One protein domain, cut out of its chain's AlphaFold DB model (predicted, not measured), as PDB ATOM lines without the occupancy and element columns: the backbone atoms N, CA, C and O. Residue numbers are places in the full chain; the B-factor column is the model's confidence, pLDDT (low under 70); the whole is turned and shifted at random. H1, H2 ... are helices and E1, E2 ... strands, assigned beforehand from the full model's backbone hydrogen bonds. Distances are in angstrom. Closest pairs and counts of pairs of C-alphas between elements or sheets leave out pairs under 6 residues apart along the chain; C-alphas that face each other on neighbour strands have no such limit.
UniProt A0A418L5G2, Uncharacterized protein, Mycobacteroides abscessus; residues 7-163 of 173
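What this domain is: This is residues 7 to 163 of the 173 residues of an uncharacterized protein of Mycobacteroides abscessus (UniProt A0A418L5G2). A twisted sheet of six strands has two helices, H1 and H3, covering one face and crossing each other at a steep angle, with no named helix over the other face. A long excursion of the chain with the short helix H2 and the short strand E5 reaches away from this body, and its residues 88 to 101 lie 18 to 29 A from the mean of the C-alphas. The printed part has 157 residues with three named helices and seven named strands, in the order E1 H1 E2 E3 E4 H2 E5 E6 H3 E7; the class is mixed, helices and strands, with under half of the residues in named elements. The sheet runs E2 E3 E4 E6 E1 E7, all antiparallel. The whole is compact, with a radius of gyration of the C-alphas of 16.0 A, and elongated, spanning 50 by 32 by 29 A.

How they stand to each other: E1, residues 7 to 13, is an inner strand of the sheet and the antiparallel neighbour of E7, residues 148 to 153, with N 11 and O 150 2.7 A apart. E1 is also the antiparallel neighbour of E6, residues 108 to 113, where N 10 and O 109 are 2.7 A apart. H1, residues 22 to 37, is on the sheet at a height of 8.7 A over E4, residues 66 to 70, and E6; 2 of its C-alphas fall on E3, residues 54 to 57, only just too few for H1 to lie over it. On the local plane H1 stands at 28 degrees to E4, only just along the strands. The closest C-alphas of H1 and E4 are those of Leu 26 and Val 69, 6.1 A apart. E2, residues 48 to 51, is an edge strand and opens a meander of E2, E3 and E4, each strand the antiparallel neighbour of the one before. E2 and E3 form a hairpin, with N 54 and O 51 2.7 A apart, and E3 and E4 form another, with N 55 and O 69 2.8 A apart. E4 and E6 are antiparallel neighbours, with N 66 and O 112 2.8 A apart. H2, residues 84 to 87, is not on the sheet; its closest C-alpha pair with E5, residues 102 to 104, is Asn 84 and His 103, 4.7 A. E5 pairs with no named strand, but residues 82 to 83 pair with it, antiparallel. H3, residues 127 to 144, is on the same face as H1, over E1 at a height of 9.1 A, and runs along the strands at 5 degrees to E1 on the local plane. H1 and H3 touch, the closest C-alphas being those of Ala 32 and Thr 134, 5.2 A apart, at a steep tilt of 50 degrees, opposite ways. E6, H3 and E7 form a split strand-helix-strand unit, two strands running the same way with E1 between them in the sheet, and its crossover is right-handed. In H1 and H3 every O i to N i+4 pair is within hydrogen-bond range; H2 is too short for such a pair.

Where its parts are: E1 begins at C-alpha 7, (39.201, -12.843, 11.916), and is 19.7 A long. H1 is 22.5 A long and begins at C-alpha 22, (31.863, -28.633, 21.880). E2 and E3 are 10.2 A each, E4 13.0 A and E6 16.2 A, while H2 and E5 are short. H3 is 26.1 A long, and E7, 17.1 A, ends at C-alpha 153, (38.545, -8.320, 16.004).

The domain as a whole: The C-alphas of Asp 40 and Glu 93, the two farthest apart, are 50.6 A from each other. The printed part has no cut. The links E4 to H2, H2 to E5 and E6 to H3 are long. The mean pLDDT of the printed part is 75.1, and 45 residues are under 70, among them residues 70 to 81 and 104 to 123.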
ATOM      1  N   THR A   7      39.268 -11.916  10.785       72.62
ATOM      2  CA  THR A   7      39.201 -12.843  11.916       72.62
ATOM      3  C   THR A   7      38.619 -12.131  13.131       72.62
ATOM      4  O   THR A   7      39.068 -11.048  13.516       72.62
ATOM      5  N   THR A   8      37.620 -12.738  13.768       74.94
ATOM      6  CA  THR A   8      37.163 -12.337  15.102       74.94
ATOM      7  C   THR A   8      37.290 -13.505  16.056       74.94
ATOM      8  O   THR A   8      36.658 -14.543  15.877       74.94
ATOM      9  N   GLU A   9      38.087 -13.303  17.096       76.44
ATOM     10  CA  GLU A   9      38.136 -14.201  18.237       76.44
ATOM     11  C   GLU A   9      37.039 -13.816  19.223       76.44
ATOM     12  O   GLU A   9      36.795 -12.639  19.483       76.44
ATOM     13  N   VAL A  10      36.377 -14.805  19.796       77.00
ATOM     14  CA  VAL A  10      35.294 -14.620  20.750       77.00
ATOM     15  C   VAL A  10      35.521 -15.552  21.923       77.00
ATOM     16  O   VAL A  10      35.652 -16.764  21.774       77.00
ATOM     17  N   ALA A  11      35.539 -14.963  23.102       76.38
ATOM     18  CA  ALA A  11      35.540 -15.637  24.374       76.38
ATOM     19  C   ALA A  11      34.102 -15.853  24.831       76.38
ATOM     20  O   ALA A  11      33.348 -14.888  24.939       76.38
ATOM     21  N   VAL A  12      33.725 -17.084  25.163       77.19
ATOM     22  CA  VAL A  12      32.444 -17.356  25.832       77.19
ATOM     23  C   VAL A  12      32.715 -17.959  27.201       77.19
ATOM     24  O   VAL A  12      33.326 -19.020  27.282       77.19
ATOM     25  N   THR A  13      32.213 -17.324  28.263       74.62
ATOM     26  CA  THR A  13      32.169 -17.873  29.627       74.62
ATOM     27  C   THR A  13      30.762 -18.400  29.937       74.62
ATOM     28  O   THR A  13      29.789 -17.666  29.797       74.62
ATOM     29  N   LEU A  14      30.616 -19.651  30.374       73.94
ATOM     30  CA  LEU A  14      29.351 -20.285  30.749       73.94
ATOM     31  C   LEU A  14      29.360 -20.638  32.245       73.94
ATOM     32  O   LEU A  14      30.425 -20.903  32.803       73.94
ATOM     33  N   PRO A  15      28.192 -20.691  32.910       69.00
ATOM     34  CA  PRO A  15      28.117 -21.090  34.313       69.00
ATOM     35  C   PRO A  15      28.670 -22.494  34.561       69.00
ATOM     36  O   PRO A  15      28.509 -23.403  33.745       69.00
ATOM     37  N   GLN A  16      29.254 -22.713  35.737       67.25
ATOM     38  CA  GLN A  16      29.717 -24.037  36.139       67.25
ATOM     39  C   GLN A  16      28.576 -25.071  36.062       67.25
ATOM     40  O   GLN A  16      27.470 -24.830  36.546       67.25
ATOM     41  N   GLY A  17      28.844 -26.235  35.460       64.81
ATOM     42  CA  GLY A  17      27.846 -27.303  35.311       64.81
ATOM     43  C   GLY A  17      26.844 -27.102  34.165       64.81
ATOM     44  O   GLY A  17      25.839 -27.806  34.119       64.81
ATOM     45  N   HIS A  18      27.113 -26.186  33.226       69.81
ATOM     46  CA  HIS A  18      26.248 -25.901  32.072       69.81
ATOM     47  C   HIS A  18      25.986 -27.109  31.143       69.81
ATOM     48  O   HIS A  18      24.970 -27.140  30.450       69.81
ATOM     49  N   GLY A  19      26.890 -28.095  31.089       68.62
ATOM     50  CA  GLY A  19      26.702 -29.344  30.334       68.62
ATOM     51  C   GLY A  19      26.659 -29.203  28.803       68.62
ATOM     52  O   GLY A  19      26.197 -30.115  28.116       68.62
ATOM     53  N   PHE A  20      27.111 -28.074  28.245       73.62
ATOM     54  CA  PHE A  20      27.220 -27.879  26.793       73.62
ATOM     55  C   PHE A  20      28.476 -28.562  26.257       73.62
ATOM     56  O   PHE A  20      29.574 -28.332  26.756       73.62
ATOM     57  N   SER A  21      28.304 -29.376  25.217       75.38
ATOM     58  CA  SER A  21      29.415 -29.994  24.501       75.38
ATOM     59  C   SER A  21      30.016 -29.044  23.460       75.38
ATOM     60  O   SER A  21      29.326 -28.127  22.995       75.38
ATOM     61  N   PRO A  22      31.244 -29.331  22.997       72.75
ATOM     62  CA  PRO A  22      31.863 -28.633  21.880       72.75
ATOM     63  C   PRO A  22      31.021 -28.489  20.631       72.75
ATOM     64  O   PRO A  22      30.823 -27.390  20.110       72.75
ATOM     65  N   ARG A  23      30.431 -29.602  20.201       77.44
ATOM     66  CA  ARG A  23      29.541 -29.610  19.048       77.44
ATOM     67  C   ARG A  23      28.350 -28.674  19.243       77.44
ATOM     68  O   ARG A  23      27.972 -27.983  18.307       77.44
ATOM     69  N   ARG A  24      27.777 -28.628  20.449       81.25
ATOM     70  CA  ARG A  24      26.601 -27.798  20.722       81.25
ATOM     71  C   ARG A  24      26.926 -26.306  20.691       81.25
ATOM     72  O   ARG A  24      26.094 -25.534  20.233       81.25
ATOM     73  N   MET A  25      28.114 -25.903  21.139       79.94
ATOM     74  CA  MET A  25      28.563 -24.515  20.988       79.94
ATOM     75  C   MET A  25      28.849 -24.158  19.534       79.94
ATOM     76  O   MET A  25      28.481 -23.069  19.103       79.94
ATOM     77  N   LEU A  26      29.425 -25.082  18.759       82.69
ATOM     78  CA  LEU A  26      29.570 -24.880  17.321       82.69
ATOM     79  C   LEU A  26      28.206 -24.725  16.637       82.69
ATOM     80  O   LEU A  26      28.039 -23.813  15.839       82.69
ATOM     81  N   ASP A  27      27.217 -25.558  16.971       87.38
ATOM     82  CA  ASP A  27      25.868 -25.448  16.404       87.38
ATOM     83  C   ASP A  27      25.224 -24.090  16.729       87.38
ATOM     84  O   ASP A  27      24.573 -23.490  15.874       87.38
ATOM     85  N   VAL A  28      25.428 -23.575  17.944       87.75
ATOM     86  CA  VAL A  28      24.975 -22.233  18.348       87.75
ATOM     87  C   VAL A  28      25.648 -21.152  17.509       87.75
ATOM     88  O   VAL A  28      24.969 -20.267  16.989       87.75
ATOM     89  N   ALA A  29      26.965 -21.239  17.335       85.94
ATOM     90  CA  ALA A  29      27.711 -20.266  16.558       85.94
ATOM     91  C   ALA A  29      27.346 -20.294  15.071       85.94
ATOM     92  O   ALA A  29      27.082 -19.248  14.481       85.94
ATOM     93  N   LEU A  30      27.197 -21.490  14.498       87.62
ATOM     94  CA  LEU A  30      26.674 -21.680  13.149       87.62
ATOM     95  C   LEU A  30      25.271 -21.101  13.007       87.62
ATOM     96  O   LEU A  30      24.996 -20.405  12.037       87.62
ATOM     97  N   THR A  31      24.390 -21.329  13.979       90.56
ATOM     98  CA  THR A  31      23.037 -20.756  13.951       90.56
ATOM     99  C   THR A  31      23.094 -19.233  13.879       90.56
ATOM    100  O   THR A  31      22.414 -18.642  13.043       90.56
ATOM    101  N   ALA A  32      23.931 -18.601  14.706       89.62
ATOM    102  CA  ALA A  32      24.101 -17.152  14.708       89.62
ATOM    103  C   ALA A  32      24.628 -16.634  13.360       89.62
ATOM    104  O   ALA A  32      24.067 -15.687  12.814       89.62
ATOM    105  N   VAL A  33      25.642 -17.292  12.790       87.38
ATOM    106  CA  VAL A  33      26.214 -16.953  11.478       87.38
ATOM    107  C   VAL A  33      25.173 -17.081  10.362       87.38
ATOM    108  O   VAL A  33      24.993 -16.165   9.560       87.38
ATOM    109  N   LEU A  34      24.454 -18.205  10.307       88.12
ATOM    110  CA  LEU A  34      23.461 -18.466   9.262       88.12
ATOM    111  C   LEU A  34      22.267 -17.505   9.376       88.12
ATOM    112  O   LEU A  34      21.779 -16.988   8.367       88.12
ATOM    113  N   GLN A  35      21.839 -17.202  10.603       90.06
ATOM    114  CA  GLN A  35      20.787 -16.226  10.866       90.06
ATOM    115  C   GLN A  35      21.232 -14.802  10.509       90.06
ATOM    116  O   GLN A  35      20.464 -14.083   9.870       90.06
ATOM    117  N   ALA A  36      22.460 -14.399  10.854       87.19
ATOM    118  CA  ALA A  36      23.030 -13.112  10.456       87.19
ATOM    119  C   ALA A  36      23.138 -12.984   8.928       87.19
ATOM    120  O   ALA A  36      22.865 -11.926   8.368       87.19
ATOM    121  N   ALA A  37      23.470 -14.079   8.242       84.88
ATOM    122  CA  ALA A  37      23.525 -14.133   6.786       84.88
ATOM    123  C   ALA A  37      22.141 -14.122   6.110       84.88
ATOM    124  O   ALA A  37      22.052 -13.864   4.906       84.88
ATOM    125  N   GLY A  38      21.071 -14.435   6.848       85.75
ATOM    126  CA  GLY A  38      19.741 -14.666   6.285       85.75
ATOM    127  C   GLY A  38      19.706 -15.865   5.330       85.75
ATOM    128  O   GLY A  38      19.002 -15.823   4.318       85.75
ATOM    129  N   THR A  39      20.507 -16.898   5.605       82.62
ATOM    130  CA  THR A  39      20.571 -18.121   4.793       82.62
ATOM    131  C   THR A  39      19.742 -19.246   5.408       82.62
ATOM    132  O   THR A  39      19.529 -19.301   6.617       82.62
ATOM    133  N   ASP A  40      19.265 -20.145   4.555       84.38
ATOM    134  CA  ASP A  40      18.374 -21.259   4.871       84.38
ATOM    135  C   ASP A  40      19.087 -22.621   4.896       84.38
ATOM    136  O   ASP A  40      18.428 -23.658   4.914       84.38
ATOM    137  N   ILE A  41      20.427 -22.624   4.919       85.81
ATOM    138  CA  ILE A  41      21.235 -23.845   5.041       85.81
ATOM    139  C   ILE A  41      20.860 -24.561   6.350       85.81
ATOM    140  O   ILE A  41      21.030 -23.989   7.431       85.81
ATOM    141  N   PRO A  42      20.368 -25.809   6.299       87.94
ATOM    142  CA  PRO A  42      20.069 -26.559   7.507       87.94
ATOM    143  C   PRO A  42      21.351 -26.935   8.258       87.94
ATOM    144  O   PRO A  42      22.288 -27.465   7.671       87.94
ATOM    145  N   LEU A  43      21.382 -26.749   9.584       87.62
ATOM    146  CA  LEU A  43      22.556 -27.092  10.410       87.62
ATOM    147  C   LEU A  43      23.018 -28.549  10.258       87.62
ATOM    148  O   LEU A  43      24.203 -28.838  10.398       87.62
ATOM    149  N   HIS A  44      22.087 -29.471   9.992       85.94
ATOM    150  CA  HIS A  44      22.400 -30.891   9.819       85.94
ATOM    151  C   HIS A  44      23.115 -31.202   8.497       85.94
ATOM    152  O   HIS A  44      23.733 -32.258   8.397       85.94
ATOM    153  N   ASP A  45      23.059 -30.286   7.528       86.62
ATOM    154  CA  ASP A  45      23.770 -30.395   6.252       86.62
ATOM    155  C   ASP A  45      25.195 -29.825   6.338       86.62
ATOM    156  O   ASP A  45      25.998 -30.026   5.428       86.62
ATOM    157  N   VAL A  46      25.538 -29.141   7.439       87.44
ATOM    158  CA  VAL A  46      26.871 -28.573   7.648       87.44
ATOM    159  C   VAL A  46      27.845 -29.655   8.113       87.44
ATOM    160  O   VAL A  46      27.780 -30.158   9.242       87.44
ATOM    161  N   LEU A  47      28.800 -29.978   7.243       87.38
ATOM    162  CA  LEU A  47      29.929 -30.850   7.528       87.38
ATOM    163  C   LEU A  47      30.910 -30.150   8.465       87.38
ATOM    164  O   LEU A  47      31.362 -29.025   8.226       87.38
ATOM    165  N   VAL A  48      31.268 -30.868   9.522       86.50
ATOM    166  CA  VAL A  48      32.192 -30.421  10.561       86.50
ATOM    167  C   VAL A  48      33.238 -31.500  10.756       86.50
ATOM    168  O   VAL A  48      32.906 -32.687  10.811       86.50
ATOM    169  N   VAL A  49      34.490 -31.087  10.885       85.19
ATOM    170  CA  VAL A  49      35.590 -31.958  11.296       85.19
ATOM    171  C   VAL A  49      35.996 -31.621  12.720       85.19
ATOM    172  O   VAL A  49      35.823 -30.494  13.180       85.19
ATOM    173  N   SER A  50      36.491 -32.626  13.438       82.88
ATOM    174  CA  SER A  50      36.990 -32.456  14.797       82.88
ATOM    175  C   SER A  50      38.379 -33.050  14.935       82.88
ATOM    176  O   SER A  50      38.577 -34.219  14.591       82.88
ATOM    177  N   HIS A  51      39.314 -32.285  15.482       78.50
ATOM    178  CA  HIS A  51      40.682 -32.718  15.758       78.50
ATOM    179  C   HIS A  51      41.194 -32.008  17.008       78.50
ATOM    180  O   HIS A  51      40.964 -30.822  17.165       78.50
ATOM    181  N   GLU A  52      41.824 -32.744  17.928       72.31
ATOM    182  CA  GLU A  52      42.554 -32.185  19.085       72.31
ATOM    183  C   GLU A  52      41.857 -31.012  19.817       72.31
ATOM    184  O   GLU A  52      42.456 -29.973  20.069       72.31
ATOM    185  N   GLY A  53      40.573 -31.156  20.165       66.19
ATOM    186  CA  GLY A  53      39.827 -30.096  20.861       66.19
ATOM    187  C   GLY A  53      39.324 -28.966  19.954       66.19
ATOM    188  O   GLY A  53      38.702 -28.029  20.430       66.19
ATOM    189  N   THR A  54      39.516 -29.054  18.646       74.38
ATOM    190  CA  THR A  54      38.996 -28.119  17.646       74.38
ATOM    191  C   THR A  54      37.836 -28.750  16.887       74.38
ATOM    192  O   THR A  54      37.893 -29.925  16.519       74.38
ATOM    193  N   TRP A  55      36.787 -27.969  16.646       80.12
ATOM    194  CA  TRP A  55      35.685 -28.303  15.751       80.12
ATOM    195  C   TRP A  55      35.519 -27.185  14.735       80.12
ATOM    196  O   TRP A  55      35.295 -26.039  15.115       80.12
ATOM    197  N   GLU A  56      35.588 -27.520  13.455       82.88
ATOM    198  CA  GLU A  56      35.571 -26.532  12.377       82.88
ATOM    199  C   GLU A  56      34.705 -26.995  11.210       82.88
ATOM    200  O   GLU A  56      34.587 -28.189  10.908       82.88
ATOM    201  N   THR A  57      34.073 -26.034  10.548       84.19
ATOM    202  CA  THR A  57      33.367 -26.267   9.288       84.19
ATOM    203  C   THR A  57      34.341 -26.599   8.169       84.19
ATOM    204  O   THR A  57      35.371 -25.946   8.041       84.19
ATOM    205  N   GLN A  58      33.988 -27.545   7.298       83.06
ATOM    206  CA  GLN A  58      34.760 -27.766   6.072       83.06
ATOM    207  C   GLN A  58      34.614 -26.604   5.078       83.06
ATOM    208  O   GLN A  58      33.577 -25.936   5.018       83.06
ATOM    209  N   VAL A  59      35.649 -26.420   4.263       75.62
ATOM    210  CA  VAL A  59      35.662 -25.486   3.132       75.62
ATOM    211  C   VAL A  59      34.682 -25.922   2.031       75.62
ATOM    212  O   VAL A  59      34.207 -27.056   2.021       75.62
ATOM    213  N   ASP A  60      34.366 -25.015   1.105       75.12
ATOM    214  CA  ASP A  60      33.557 -25.278  -0.103       75.12
ATOM    215  C   ASP A  60      32.096 -25.722   0.115       75.12
ATOM    216  O   ASP A  60      31.431 -26.202  -0.801       75.12
ATOM    217  N   GLN A  61      31.541 -25.490   1.306       81.88
ATOM    218  CA  GLN A  61      30.140 -25.808   1.623       81.88
ATOM    219  C   GLN A  61      29.146 -24.681   1.292       81.88
ATOM    220  O   GLN A  61      27.946 -24.818   1.523       81.88
ATOM    221  N   GLY A  62      29.633 -23.540   0.790       77.50
ATOM    222  CA  GLY A  62      28.808 -22.349   0.552       77.50
ATOM    223  C   GLY A  62      28.368 -21.627   1.832       77.50
ATOM    224  O   GLY A  62      27.400 -20.867   1.807       77.50
ATOM    225  N   LEU A  63      29.057 -21.874   2.952       81.00
ATOM    226  CA  LEU A  63      28.834 -21.158   4.203       81.00
ATOM    227  C   LEU A  63      29.276 -19.693   4.074       81.00
ATOM    228  O   LEU A  63      30.257 -19.408   3.390       81.00
ATOM    229  N   PRO A  64      28.581 -18.762   4.747       77.31
ATOM    230  CA  PRO A  64      28.927 -17.344   4.703       77.31
ATOM    231  C   PRO A  64      30.233 -17.023   5.446       77.31
ATOM    232  O   PRO A  64      30.839 -16.003   5.149       77.31
ATOM    233  N   ALA A  65      30.645 -17.880   6.384       76.06
ATOM    234  CA  ALA A  65      31.871 -17.764   7.162       76.06
ATOM    235  C   ALA A  65      32.397 -19.158   7.520       76.06
ATOM    236  O   ALA A  65      31.606 -20.087   7.732       76.06
ATOM    237  N   TRP A  66      33.711 -19.292   7.646       74.81
ATOM    238  CA  TRP A  66      34.319 -20.424   8.325       74.81
ATOM    239  C   TRP A  66      34.167 -20.237   9.828       74.81
ATOM    240  O   TRP A  66      34.381 -19.168  10.398       74.81
ATOM    241  N   THR A  67      33.682 -21.293  10.462       75.06
ATOM    242  CA  THR A  67      33.255 -21.265  11.852       75.06
ATOM    243  C   THR A  67      34.062 -22.315  12.591       75.06
ATOM    244  O   THR A  67      33.871 -23.514  12.365       75.06
ATOM    245  N   THR A  68      34.952 -21.862  13.471       74.75
ATOM    246  CA  THR A  68      35.851 -22.726  14.236       74.75
ATOM    247  C   THR A  68      35.623 -22.512  15.722       74.75
ATOM    248  O   THR A  68      35.536 -21.389  16.208       74.75
ATOM    249  N   VAL A  69      35.519 -23.598  16.479       72.19
ATOM    250  CA  VAL A  69      35.492 -23.558  17.940       72.19
ATOM    251  C   VAL A  69      36.665 -24.369  18.461       72.19
ATOM    252  O   VAL A  69      36.801 -25.550  18.142       72.19
ATOM    253  N   HIS A  70      37.483 -23.742  19.297       69.56
ATOM    254  CA  HIS A  70      38.587 -24.373  20.000       69.56
ATOM    255  C   HIS A  70      38.233 -24.591  21.478       69.56
ATOM    256  O   HIS A  70      37.768 -23.690  22.182       69.56
ATOM    257  N   TYR A  71      38.511 -25.801  21.947       62.97
ATOM    258  CA  TYR A  71      38.442 -26.260  23.328       62.97
ATOM    259  C   TYR A  71      39.822 -26.677  23.813       62.97
ATOM    260  O   TYR A  71      40.646 -27.178  23.048       62.97
ATOM    261  N   SER A  72      40.030 -26.565  25.125       52.28
ATOM    262  CA  SER A  72      41.139 -27.246  25.785       52.28
ATOM    263  C   SER A  72      41.090 -28.754  25.501       52.28
ATOM    264  O   SER A  72      40.047 -29.403  25.627       52.28
ATOM    265  N   THR A  73      42.245 -29.333  25.176       46.59
ATOM    266  CA  THR A  73      42.428 -30.773  24.931       46.59
ATOM    267  C   THR A  73      42.160 -31.641  26.166       46.59
ATOM    268  O   THR A  73      42.045 -32.859  26.044       46.59
ATOM    269  N   SER A  74      41.998 -31.032  27.347       47.72
ATOM    270  CA  SER A  74      41.577 -31.703  28.584       47.72
ATOM    271  C   SER A  74      40.117 -32.177  28.580       47.72
ATOM    272  O   SER A  74      39.706 -32.845  29.525       47.72
ATOM    273  N   GLY A  75      39.331 -31.861  27.544       41.94
ATOM    274  CA  GLY A  75      37.995 -32.425  27.307       41.94
ATOM    275  C   GLY A  75      36.850 -31.735  28.049       41.94
ATOM    276  O   GLY A  75      35.729 -31.734  27.543       41.94
ATOM    277  N   ASP A  76      37.136 -31.086  29.178       45.22
ATOM    278  CA  ASP A  76      36.181 -30.249  29.903       45.22
ATOM    279  C   ASP A  76      36.430 -28.757  29.661       45.22
ATOM    280  O   ASP A  76      37.555 -28.304  29.435       45.22
ATOM    281  N   TYR A  77      35.338 -28.001  29.737       54.34
ATOM    282  CA  TYR A  77      35.305 -26.545  29.740       54.34
ATOM    283  C   TYR A  77      36.335 -25.972  30.725       54.34
ATOM    284  O   TYR A  77      36.337 -26.365  31.897       54.34
ATOM    285  N   ALA A  78      37.199 -25.049  30.287       51.28
ATOM    286  CA  ALA A  78      38.077 -24.366  31.230       51.28
ATOM    287  C   ALA A  78      37.192 -23.573  32.211       51.28
ATOM    288  O   ALA A  78      36.288 -22.861  31.776       51.28
ATOM    289  N   PRO A  79      37.390 -23.693  33.534       51.06
ATOM    290  CA  PRO A  79      36.499 -23.074  34.518       51.06
ATOM    291  C   PRO A  79      36.525 -21.534  34.490       51.06
ATOM    292  O   PRO A  79      35.719 -20.904  35.174       51.06
ATOM    293  N   GLY A  80      37.438 -20.935  33.718       61.31
ATOM    294  CA  GLY A  80      37.558 -19.504  33.468       61.31
ATOM    295  C   GLY A  80      38.612 -19.210  32.396       61.31
ATOM    296  O   GLY A  80      39.291 -20.123  31.920       61.31
ATOM    297  N   ASP A  81      38.709 -17.941  32.001       68.88
ATOM    298  CA  ASP A  81      39.717 -17.462  31.051       68.88
ATOM    299  C   ASP A  81      41.133 -17.682  31.588       68.88
ATOM    300  O   ASP A  81      41.389 -17.444  32.771       68.88
ATOM    301  N   VAL A  82      42.056 -18.074  30.709       74.00
ATOM    302  CA  VAL A  82      43.481 -18.172  31.038       74.00
ATOM    303  C   VAL A  82      44.133 -16.825  30.764       74.00
ATOM    304  O   VAL A  82      44.063 -16.294  29.651       74.00
ATOM    305  N   ARG A  83      44.775 -16.252  31.776       78.56
ATOM    306  CA  ARG A  83      45.439 -14.946  31.692       78.56
ATOM    307  C   ARG A  83      46.881 -15.064  31.210       78.56
ATOM    308  O   ARG A  83      47.514 -16.110  31.342       78.56
ATOM    309  N   ASN A  84      47.443 -13.963  30.714       77.25
ATOM    310  CA  ASN A  84      48.843 -13.899  30.272       77.25
ATOM    311  C   ASN A  84      49.819 -14.362  31.362       77.25
ATOM    312  O   ASN A  84      50.768 -15.082  31.059       77.25
ATOM    313  N   ARG A  85      49.555 -14.030  32.632       85.56
ATOM    314  CA  ARG A  85      50.381 -14.471  33.768       85.56
ATOM    315  C   ARG A  85      50.335 -15.972  34.048       85.56
ATOM    316  O   ARG A  85      51.258 -16.496  34.652       85.56
ATOM    317  N   GLU A  86      49.276 -16.668  33.648       80.56
ATOM    318  CA  GLU A  86      49.175 -18.120  33.841       80.56
ATOM    319  C   GLU A  86      50.005 -18.876  32.797       80.56
ATOM    320  O   GLU A  86      50.426 -20.004  33.038       80.56
ATOM    321  N   VAL A  87      50.270 -18.239  31.652       79.00
ATOM    322  CA  VAL A  87      51.004 -18.834  30.526       79.00
ATOM    323  C   VAL A  87      52.467 -18.423  30.509       79.00
ATOM    324  O   VAL A  87      53.326 -19.258  30.242       79.00
ATOM    325  N   TYR A  88      52.742 -17.161  30.831       83.38
ATOM    326  CA  TYR A  88      54.089 -16.603  30.922       83.38
ATOM    327  C   TYR A  88      54.332 -16.038  32.331       83.38
ATOM    328  O   TYR A  88      54.511 -14.826  32.489       83.38
ATOM    329  N   PRO A  89      54.289 -16.875  33.385       86.31
ATOM    330  CA  PRO A  89      54.435 -16.421  34.771       86.31
ATOM    331  C   PRO A  89      55.773 -15.722  35.045       86.31
ATOM    332  O   PRO A  89      55.886 -14.938  35.979       86.31
ATOM    333  N   GLU A  90      56.796 -15.977  34.233       88.00
ATOM    334  CA  GLU A  90      58.100 -15.323  34.307       88.00
ATOM    335  C   GLU A  90      58.118 -13.885  33.768       88.00
ATOM    336  O   GLU A  90      59.078 -13.159  34.026       88.00
ATOM    337  N   LEU A  91      57.096 -13.480  33.005       87.50
ATOM    338  CA  LEU A  91      57.023 -12.162  32.370       87.50
ATOM    339  C   LEU A  91      56.184 -11.150  33.157       87.50
ATOM    340  O   LEU A  91      56.255  -9.962  32.850       87.50
ATOM    341  N   TYR A  92      55.401 -11.599  34.141       88.62
ATOM    342  CA  TYR A  92      54.403 -10.767  34.813       88.62
ATOM    343  C   TYR A  92      54.447 -10.940  36.332       88.62
ATOM    344  O   TYR A  92      54.416 -12.057  36.845       88.62
ATOM    345  N   GLU A  93      54.466  -9.821  37.054       87.38
ATOM    346  CA  GLU A  93      54.361  -9.797  38.516       87.38
ATOM    347  C   GLU A  93      52.894  -9.698  38.975       87.38
ATOM    348  O   GLU A  93      51.993  -9.322  38.214       87.38
ATOM    349  N   ASP A  94      52.639 -10.018  40.246       79.75
ATOM    350  CA  ASP A  94      51.313  -9.860  40.842       79.75
ATOM    351  C   ASP A  94      50.859  -8.394  40.796       79.75
ATOM    352  O   ASP A  94      51.482  -7.507  41.378       79.75
ATOM    353  N   GLY A  95      49.729  -8.154  40.128       77.38
ATOM    354  CA  GLY A  95      49.156  -6.817  39.948       77.38
ATOM    355  C   GLY A  95      49.526  -6.154  38.622       77.38
ATOM    356  O   GLY A  95      49.073  -5.039  38.370       77.38
ATOM    357  N   ASP A  96      50.296  -6.825  37.759       83.50
ATOM    358  CA  ASP A  96      50.504  -6.375  36.384       83.50
ATOM    359  C   ASP A  96      49.196  -6.491  35.583       83.50
ATOM    360  O   ASP A  96      48.683  -7.596  35.355       83.50
ATOM    361  N   GLU A  97      48.677  -5.340  35.138       80.12
ATOM    362  CA  GLU A  97      47.461  -5.235  34.329       80.12
ATOM    363  C   GLU A  97      47.566  -6.010  33.009       80.12
ATOM    364  O   GLU A  97      46.574  -6.585  32.568       80.12
ATOM    365  N   TYR A  98      48.742  -6.062  32.371       74.75
ATOM    366  CA  TYR A  98      48.959  -6.865  31.163       74.75
ATOM    367  C   TYR A  98      48.996  -8.356  31.480       74.75
ATOM    368  O   TYR A  98      48.500  -9.156  30.682       74.75
ATOM    369  N   GLY A  99      49.529  -8.713  32.647       78.38
ATOM    370  CA  GLY A  99      49.498 -10.075  33.167       78.38
ATOM    371  C   GLY A  99      48.076 -10.569  33.448       78.38
ATOM    372  O   GLY A  99      47.811 -11.755  33.285       78.38
ATOM    373  N   ASP A 100      47.159  -9.676  33.833       79.50
ATOM    374  CA  ASP A 100      45.745  -9.990  34.089       79.50
ATOM    375  C   ASP A 100      44.860 -10.019  32.832       79.50
ATOM    376  O   ASP A 100      43.701 -10.432  32.907       79.50
ATOM    377  N   ARG A 101      45.381  -9.627  31.660       76.06
ATOM    378  CA  ARG A 101      44.638  -9.744  30.396       76.06
ATOM    379  C   ARG A 101      44.469 -11.209  29.997       76.06
ATOM    380  O   ARG A 101      45.363 -12.029  30.209       76.06
ATOM    381  N   VAL A 102      43.342 -11.508  29.356       69.06
ATOM    382  CA  VAL A 102      43.042 -12.825  28.779       69.06
ATOM    383  C   VAL A 102      44.072 -13.164  27.696       69.06
ATOM    384  O   VAL A 102      44.204 -12.426  26.715       69.06
ATOM    385  N   HIS A 103      44.790 -14.274  27.878       70.75
ATOM    386  CA  HIS A 103      45.699 -14.839  26.881       70.75
ATOM    387  C   HIS A 103      44.949 -15.743  25.908       70.75
ATOM    388  O   HIS A 103      45.029 -15.558  24.697       70.75
ATOM    389  N   HIS A 104      44.187 -16.691  26.451       65.88
ATOM    390  CA  HIS A 104      43.205 -17.464  25.710       65.88
ATOM    391  C   HIS A 104      41.960 -17.653  26.578       65.88
ATOM    392  O   HIS A 104      42.069 -17.965  27.767       65.88
ATOM    393  N   PRO A 105      40.772 -17.418  26.013       56.84
ATOM    394  CA  PRO A 105      39.544 -17.481  26.781       56.84
ATOM    395  C   PRO A 105      39.170 -18.911  27.164       56.84
ATOM    396  O   PRO A 105      39.630 -19.874  26.550       56.84
ATOM    397  N   ALA A 106      38.271 -19.040  28.142       58.56
ATOM    398  CA  ALA A 106      37.751 -20.325  28.618       58.56
ATOM    399  C   ALA A 106      37.162 -21.188  27.481       58.56
ATOM    400  O   ALA A 106      37.198 -22.420  27.508       58.56
ATOM    401  N   CYS A 107      36.622 -20.502  26.472       56.81
ATOM    402  CA  CYS A 107      36.175 -21.029  25.192       56.81
ATOM    403  C   CYS A 107      36.588 -20.031  24.113       56.81
ATOM    404  O   CYS A 107      36.164 -18.878  24.184       56.81
ATOM    405  N   ALA A 108      37.372 -20.461  23.124       56.09
ATOM    406  CA  ALA A 108      37.732 -19.632  21.980       56.09
ATOM    407  C   ALA A 108      36.880 -20.042  20.778       56.09
ATOM    408  O   ALA A 108      37.002 -21.139  20.239       56.09
ATOM    409  N   TYR A 109      35.989 -19.153  20.369       61.91
ATOM    410  CA  TYR A 109      35.309 -19.207  19.090       61.91
ATOM    411  C   TYR A 109      36.070 -18.316  18.112       61.91
ATOM    412  O   TYR A 109      36.378 -17.170  18.426       61.91
ATOM    413  N   LEU A 110      36.403 -18.847  16.946       61.00
ATOM    414  CA  LEU A 110      37.045 -18.113  15.875       61.00
ATOM    415  C   LEU A 110      36.073 -18.062  14.697       61.00
ATOM    416  O   LEU A 110      35.679 -19.084  14.131       61.00
ATOM    417  N   LEU A 111      35.651 -16.843  14.385       63.19
ATOM    418  CA  LEU A 111      34.841 -16.527  13.223       63.19
ATOM    419  C   LEU A 111      35.775 -15.984  12.142       63.19
ATOM    420  O   LEU A 111      36.362 -14.915  12.329       63.19
ATOM    421  N   ASP A 112      35.913 -16.733  11.053       62.59
ATOM    422  CA  ASP A 112      36.856 -16.475   9.965       62.59
ATOM    423  C   ASP A 112      36.100 -16.269   8.643       62.59
ATOM    424  O   ASP A 112      35.274 -17.092   8.241       62.59
ATOM    425  N   PHE A 113      36.360 -15.153   7.962       62.72
ATOM    426  CA  PHE A 113      35.859 -14.889   6.616       62.72
ATOM    427  C   PHE A 113      37.020 -14.779   5.647       62.72
ATOM    428  O   PHE A 113      37.744 -13.790   5.672       62.72
ATOM    429  N   ASP A 114      37.094 -15.705   4.694       51.38
ATOM    430  CA  ASP A 114      38.106 -15.740   3.626       51.38
ATOM    431  C   ASP A 114      38.040 -14.525   2.664       51.38
ATOM    432  O   ASP A 114      38.877 -14.350   1.784       51.38
ATOM    433  N   THR A 115      37.029 -13.655   2.789       52.59
ATOM    434  CA  THR A 115      36.755 -12.597   1.807       52.59
ATOM    435  C   THR A 115      36.065 -11.364   2.402       52.59
ATOM    436  O   THR A 115      35.026 -10.943   1.905       52.59
ATOM    437  N   GLU A 116      36.632 -10.726   3.431       53.59
ATOM    438  CA  GLU A 116      36.046  -9.521   4.058       53.59
ATOM    439  C   GLU A 116      35.578  -8.468   3.032       53.59
ATOM    440  O   GLU A 116      34.433  -8.017   3.074       53.59
ATOM    441  N   ASP A 117      36.441  -8.147   2.064       53.00
ATOM    442  CA  ASP A 117      36.208  -7.099   1.059       53.00
ATOM    443  C   ASP A 117      35.359  -7.547  -0.143       53.00
ATOM    444  O   ASP A 117      35.025  -6.736  -1.007       53.00
ATOM    445  N   SER A 118      35.053  -8.844  -0.260       55.44
ATOM    446  CA  SER A 118      34.288  -9.386  -1.398       55.44
ATOM    447  C   SER A 118      33.073 -10.217  -0.995       55.44
ATOM    448  O   SER A 118      32.308 -10.647  -1.864       55.44
ATOM    449  N   TYR A 119      32.842 -10.383   0.309       66.88
ATOM    450  CA  TYR A 119      31.624 -10.974   0.819       66.88
ATOM    451  C   TYR A 119      30.454 -10.013   0.619       66.88
ATOM    452  O   TYR A 119      30.412  -8.904   1.154       66.88
ATOM    453  N   HIS A 120      29.459 -10.496  -0.115       66.19
ATOM    454  CA  HIS A 120      28.158  -9.864  -0.220       66.19
ATOM    455  C   HIS A 120      27.099 -10.905   0.119       66.19
ATOM    456  O   HIS A 120      26.855 -11.846  -0.641       66.19
ATOM    457  N   GLY A 121      26.475 -10.744   1.284       66.12
ATOM    458  CA  GLY A 121      25.387 -11.615   1.703       66.12
ATOM    459  C   GLY A 121      24.173 -11.491   0.782       66.12
ATOM    460  O   GLY A 121      24.037 -10.533   0.018       66.12
ATOM    461  N   ARG A 122      23.226 -12.432   0.889       68.38
ATOM    462  CA  ARG A 122      21.987 -12.422   0.081       68.38
ATOM    463  C   ARG A 122      21.184 -11.119   0.199       68.38
ATOM    464  O   ARG A 122      20.433 -10.799  -0.717       68.38
ATOM    465  N   GLN A 123      21.331 -10.387   1.304       69.19
ATOM    466  CA  GLN A 123      20.656  -9.106   1.545       69.19
ATOM    467  C   GLN A 123      21.575  -7.886   1.341       69.19
ATOM    468  O   GLN A 123      21.217  -6.776   1.719       69.19
ATOM    469  N   GLY A 124      22.755  -8.072   0.741       70.94
ATOM    470  CA  GLY A 124      23.713  -6.999   0.469       70.94
ATOM    471  C   GLY A 124      24.601  -6.602   1.651       70.94
ATOM    472  O   GLY A 124      25.330  -5.624   1.525       70.94
ATOM    473  N   GLN A 125      24.565  -7.333   2.773       75.88
ATOM    474  CA  GLN A 125      25.482  -7.086   3.890       75.88
ATOM    475  C   GLN A 125      26.938  -7.405   3.520       75.88
ATOM    476  O   GLN A 125      27.206  -8.416   2.864       75.88
ATOM    477  N   ASP A 126      27.858  -6.550   3.968       76.94
ATOM    478  CA  ASP A 126      29.300  -6.793   3.918       76.94
ATOM    479  C   ASP A 126      29.759  -7.696   5.079       76.94
ATOM    480  O   ASP A 126      28.982  -8.034   5.983       76.94
ATOM    481  N   GLY A 127      31.028  -8.117   5.042       73.56
ATOM    482  CA  GLY A 127      31.615  -8.970   6.077       73.56
ATOM    483  C   GLY A 127      31.523  -8.349   7.475       73.56
ATOM    484  O   GLY A 127      31.134  -9.025   8.425       73.56
ATOM    485  N   VAL A 128      31.784  -7.045   7.603       76.62
ATOM    486  CA  VAL A 128      31.749  -6.316   8.886       76.62
ATOM    487  C   VAL A 128      30.350  -6.319   9.509       76.62
ATOM    488  O   VAL A 128      30.189  -6.561  10.711       76.62
ATOM    489  N   THR A 129      29.321  -6.083   8.696       79.69
ATOM    490  CA  THR A 129      27.918  -6.117   9.119       79.69
ATOM    491  C   THR A 129      27.526  -7.521   9.574       79.69
ATOM    492  O   THR A 129      26.877  -7.676  10.612       79.69
ATOM    493  N   LEU A 130      27.956  -8.558   8.844       79.50
ATOM    494  CA  LEU A 130      27.657  -9.945   9.207       79.50
ATOM    495  C   LEU A 130      28.364 -10.370  10.496       79.50
ATOM    496  O   LEU A 130      27.737 -11.008  11.344       79.50
ATOM    497  N   HIS A 131      29.624  -9.969  10.683       78.75
ATOM    498  CA  HIS A 131      30.356 -10.153  11.938       78.75
ATOM    499  C   HIS A 131      29.610  -9.531  13.109       78.75
ATOM    500  O   HIS A 131      29.281 -10.226  14.067       78.75
ATOM    501  N   SER A 132      29.301  -8.238  13.005       81.00
ATOM    502  CA  SER A 132      28.640  -7.491  14.075       81.00
ATOM    503  C   SER A 132      27.323  -8.162  14.464       81.00
ATOM    504  O   SER A 132      27.094  -8.455  15.637       81.00
ATOM    505  N   ARG A 133      26.502  -8.532  13.471       85.62
ATOM    506  CA  ARG A 133      25.226  -9.205  13.721       85.62
ATOM    507  C   ARG A 133      25.388 -10.613  14.299       85.62
ATOM    508  O   ARG A 133      24.589 -11.022  15.138       85.62
ATOM    509  N   THR A 134      26.412 -11.353  13.880       85.62
ATOM    510  CA  THR A 134      26.722 -12.677  14.441       85.62
ATOM    511  C   THR A 134      27.094 -12.570  15.919       85.62
ATOM    512  O   THR A 134      26.587 -13.345  16.729       85.62
ATOM    513  N   ILE A 135      27.935 -11.595  16.288       85.12
ATOM    514  CA  ILE A 135      28.322 -11.350  17.684       85.12
ATOM    515  C   ILE A 135      27.111 -10.957  18.534       85.12
ATOM    516  O   ILE A 135      26.952 -11.493  19.628       85.12
ATOM    517  N   GLU A 136      26.224 -10.095  18.026       87.50
ATOM    518  CA  GLU A 136      24.972  -9.741  18.710       87.50
ATOM    519  C   GLU A 136      24.099 -10.974  18.991       87.50
ATOM    520  O   GLU A 136      23.651 -11.176  20.117       87.50
ATOM    521  N   LEU A 137      23.893 -11.837  17.992       90.56
ATOM    522  CA  LEU A 137      23.084 -13.053  18.143       90.56
ATOM    523  C   LEU A 137      23.719 -14.061  19.111       90.56
ATOM    524  O   LEU A 137      23.023 -14.674  19.924       90.56
ATOM    525  N   LEU A 138      25.044 -14.216  19.055       87.31
ATOM    526  CA  LEU A 138      25.789 -15.027  20.016       87.31
ATOM    527  C   LEU A 138      25.642 -14.478  21.435       87.31
ATOM    528  O   LEU A 138      25.395 -15.243  22.364       87.31
ATOM    529  N   GLN A 139      25.744 -13.162  21.610       85.56
ATOM    530  CA  GLN A 139      25.557 -12.510  22.900       85.56
ATOM    531  C   GLN A 139      24.140 -12.724  23.441       85.56
ATOM    532  O   GLN A 139      23.987 -13.068  24.615       85.56
ATOM    533  N   GLU A 140      23.112 -12.527  22.609       88.88
ATOM    534  CA  GLU A 140      21.714 -12.777  22.976       88.88
ATOM    535  C   GLU A 140      21.557 -14.205  23.509       88.88
ATOM    536  O   GLU A 140      21.022 -14.405  24.602       88.88
ATOM    537  N   TRP A 141      22.099 -15.191  22.787       89.38
ATOM    538  CA  TRP A 141      22.066 -16.587  23.205       89.38
ATOM    539  C   TRP A 141      22.829 -16.835  24.514       89.38
ATOM    540  O   TRP A 141      22.272 -17.444  25.431       89.38
ATOM    541  N   VAL A 142      24.064 -16.338  24.646       85.06
ATOM    542  CA  VAL A 142      24.892 -16.505  25.856       85.06
ATOM    543  C   VAL A 142      24.187 -15.918  27.087       85.06
ATOM    544  O   VAL A 142      24.204 -16.519  28.165       85.06
ATOM    545  N   GLY A 143      23.484 -14.795  26.923       84.25
ATOM    546  CA  GLY A 143      22.666 -14.195  27.975       84.25
ATOM    547  C   GLY A 143      21.539 -15.110  28.468       84.25
ATOM    548  O   GLY A 143      21.248 -15.128  29.665       84.25
ATOM    549  N   THR A 144      20.941 -15.931  27.594       85.50
ATOM    550  CA  THR A 144      19.872 -16.875  27.989       85.50
ATOM    551  C   THR A 144      20.356 -18.003  28.898       85.50
ATOM    552  O   THR A 144      19.564 -18.571  29.650       85.50
ATOM    553  N   VAL A 145      21.654 -18.311  28.857       81.31
ATOM    554  CA  VAL A 145      22.294 -19.350  29.676       81.31
ATOM    555  C   VAL A 145      23.112 -18.761  30.825       81.31
ATOM    556  O   VAL A 145      23.907 -19.476  31.427       81.31
ATOM    557  N   ALA A 146      22.909 -17.477  31.145       81.38
ATOM    558  CA  ALA A 146      23.631 -16.737  32.183       81.38
ATOM    559  C   ALA A 146      25.165 -16.753  32.016       81.38
ATOM    560  O   ALA A 146      25.901 -16.691  33.001       81.38
ATOM    561  N   GLY A 147      25.644 -16.854  30.774       79.38
ATOM    562  CA  GLY A 147      27.058 -16.719  30.450       79.38
ATOM    563  C   GLY A 147      27.470 -15.270  30.181       79.38
ATOM    564  O   GLY A 147      26.663 -14.342  30.264       79.38
ATOM    565  N   SER A 148      28.729 -15.080  29.805       79.00
ATOM    566  CA  SER A 148      29.266 -13.822  29.291       79.00
ATOM    567  C   SER A 148      30.066 -14.043  28.008       79.00
ATOM    568  O   SER A 148      30.515 -15.153  27.716       79.00
ATOM    569  N   LEU A 149      30.208 -12.978  27.220       82.94
ATOM    570  CA  LEU A 149      30.943 -12.985  25.962       82.94
ATOM    571  C   LEU A 149      31.900 -11.790  25.926       82.94
ATOM    572  O   LEU A 149      31.533 -10.679  26.317       82.94
ATOM    573  N   SER A 150      33.118 -12.008  25.446       79.62
ATOM    574  CA  SER A 150      34.006 -10.940  24.984       79.62
ATOM    575  C   SER A 150      34.526 -11.283  23.594       79.62
ATOM    576  O   SER A 150      34.478 -12.436  23.177       79.62
ATOM    577  N   TRP A 151      34.953 -10.292  22.821       81.75
ATOM    578  CA  TRP A 151      35.436 -10.532  21.462       81.75
ATOM    579  C   TRP A 151      36.599  -9.615  21.114       81.75
ATOM    580  O   TRP A 151      36.736  -8.531  21.676       81.75
ATOM    581  N   ARG A 152      37.439 -10.052  20.183       77.25
ATOM    582  CA  ARG A 152      38.599  -9.332  19.671       77.25
ATOM    583  C   ARG A 152      38.633  -9.483  18.157       77.25
ATOM    584  O   ARG A 152      38.876 -10.567  17.634       77.25
ATOM    585  N   GLY A 153      38.386  -8.382  17.456       73.38
ATOM    586  CA  GLY A 153      38.545  -8.320  16.004       73.38
ATOM    587  C   GLY A 153      40.006  -8.098  15.613       73.38
ATOM    588  O   GLY A 153      40.732  -7.379  16.304       73.38
ATOM    589  N   GLN A 154      40.414  -8.656  14.475       67.81
ATOM    590  CA  GLN A 154      41.761  -8.530  13.902       67.81
ATOM    591  C   GLN A 154      42.266  -7.084  13.793       67.81
ATOM    592  O   GLN A 154      43.448  -6.832  14.007       67.81
ATOM    593  N   TYR A 155      41.381  -6.128  13.495       67.06
ATOM    594  CA  TYR A 155      41.753  -4.718  13.334       67.06
ATOM    595  C   TYR A 155      41.861  -3.934  14.636       67.06
ATOM    596  O   TYR A 155      42.598  -2.951  14.687       67.06
ATOM    597  N   VAL A 156      41.121  -4.334  15.674       66.81
ATOM    598  CA  VAL A 156      41.131  -3.618  16.956       66.81
ATOM    599  C   VAL A 156      42.216  -4.176  17.871       66.81
ATOM    600  O   VAL A 156      42.869  -3.422  18.582       66.81
ATOM    601  N   GLY A 157      42.438  -5.495  17.837       67.31
ATOM    602  CA  GLY A 157      43.488  -6.165  18.610       67.31
ATOM    603  C   GLY A 157      43.263  -6.188  20.129       67.31
ATOM    604  O   GLY A 157      44.023  -6.840  20.845       67.31
ATOM    605  N   GLU A 158      42.209  -5.540  20.628       73.38
ATOM    606  CA  GLU A 158      41.822  -5.506  22.038       73.38
ATOM    607  C   GLU A 158      40.548  -6.327  22.289       73.38
ATOM    608  O   GLU A 158      39.697  -6.475  21.413       73.38
ATOM    609  N   TRP A 159      40.431  -6.882  23.498       73.94
ATOM    610  CA  TRP A 159      39.232  -7.595  23.933       73.94
ATOM    611  C   TRP A 159      38.148  -6.605  24.359       73.94
ATOM    612  O   TRP A 159      38.350  -5.795  25.263       73.94
ATOM    613  N   HIS A 160      36.972  -6.725  23.757       76.25
ATOM    614  CA  HIS A 160      35.776  -5.975  24.102       76.25
ATOM    615  C   HIS A 160      34.884  -6.826  25.011       76.25
ATOM    616  O   HIS A 160      34.254  -7.773  24.528       76.25
ATOM    617  N   PRO A 161      34.818  -6.535  26.325       70.81
ATOM    618  CA  PRO A 161      33.867  -7.193  27.204       70.81
ATOM    619  C   PRO A 161      32.459  -6.735  26.844       70.81
ATOM    620  O   PRO A 161      32.210  -5.541  26.668       70.81
ATOM    621  N   VAL A 162      31.521  -7.672  26.770       67.44
ATOM    622  CA  VAL A 162      30.134  -7.332  26.482       67.44
ATOM    623  C   VAL A 162      29.325  -7.350  27.776       67.44
ATOM    624  O   VAL A 162      28.784  -8.369  28.203       67.44
ATOM    625  N   THR A 163      29.273  -6.201  28.447       50.62
ATOM    626  CA  THR A 163      28.528  -6.004  29.696       50.62
ATOM    627  C   THR A 163      27.056  -5.644  29.426       50.62
ATOM    628  O   THR A 163      26.683  -4.479  29.411       50.62
TER     629      THR A 163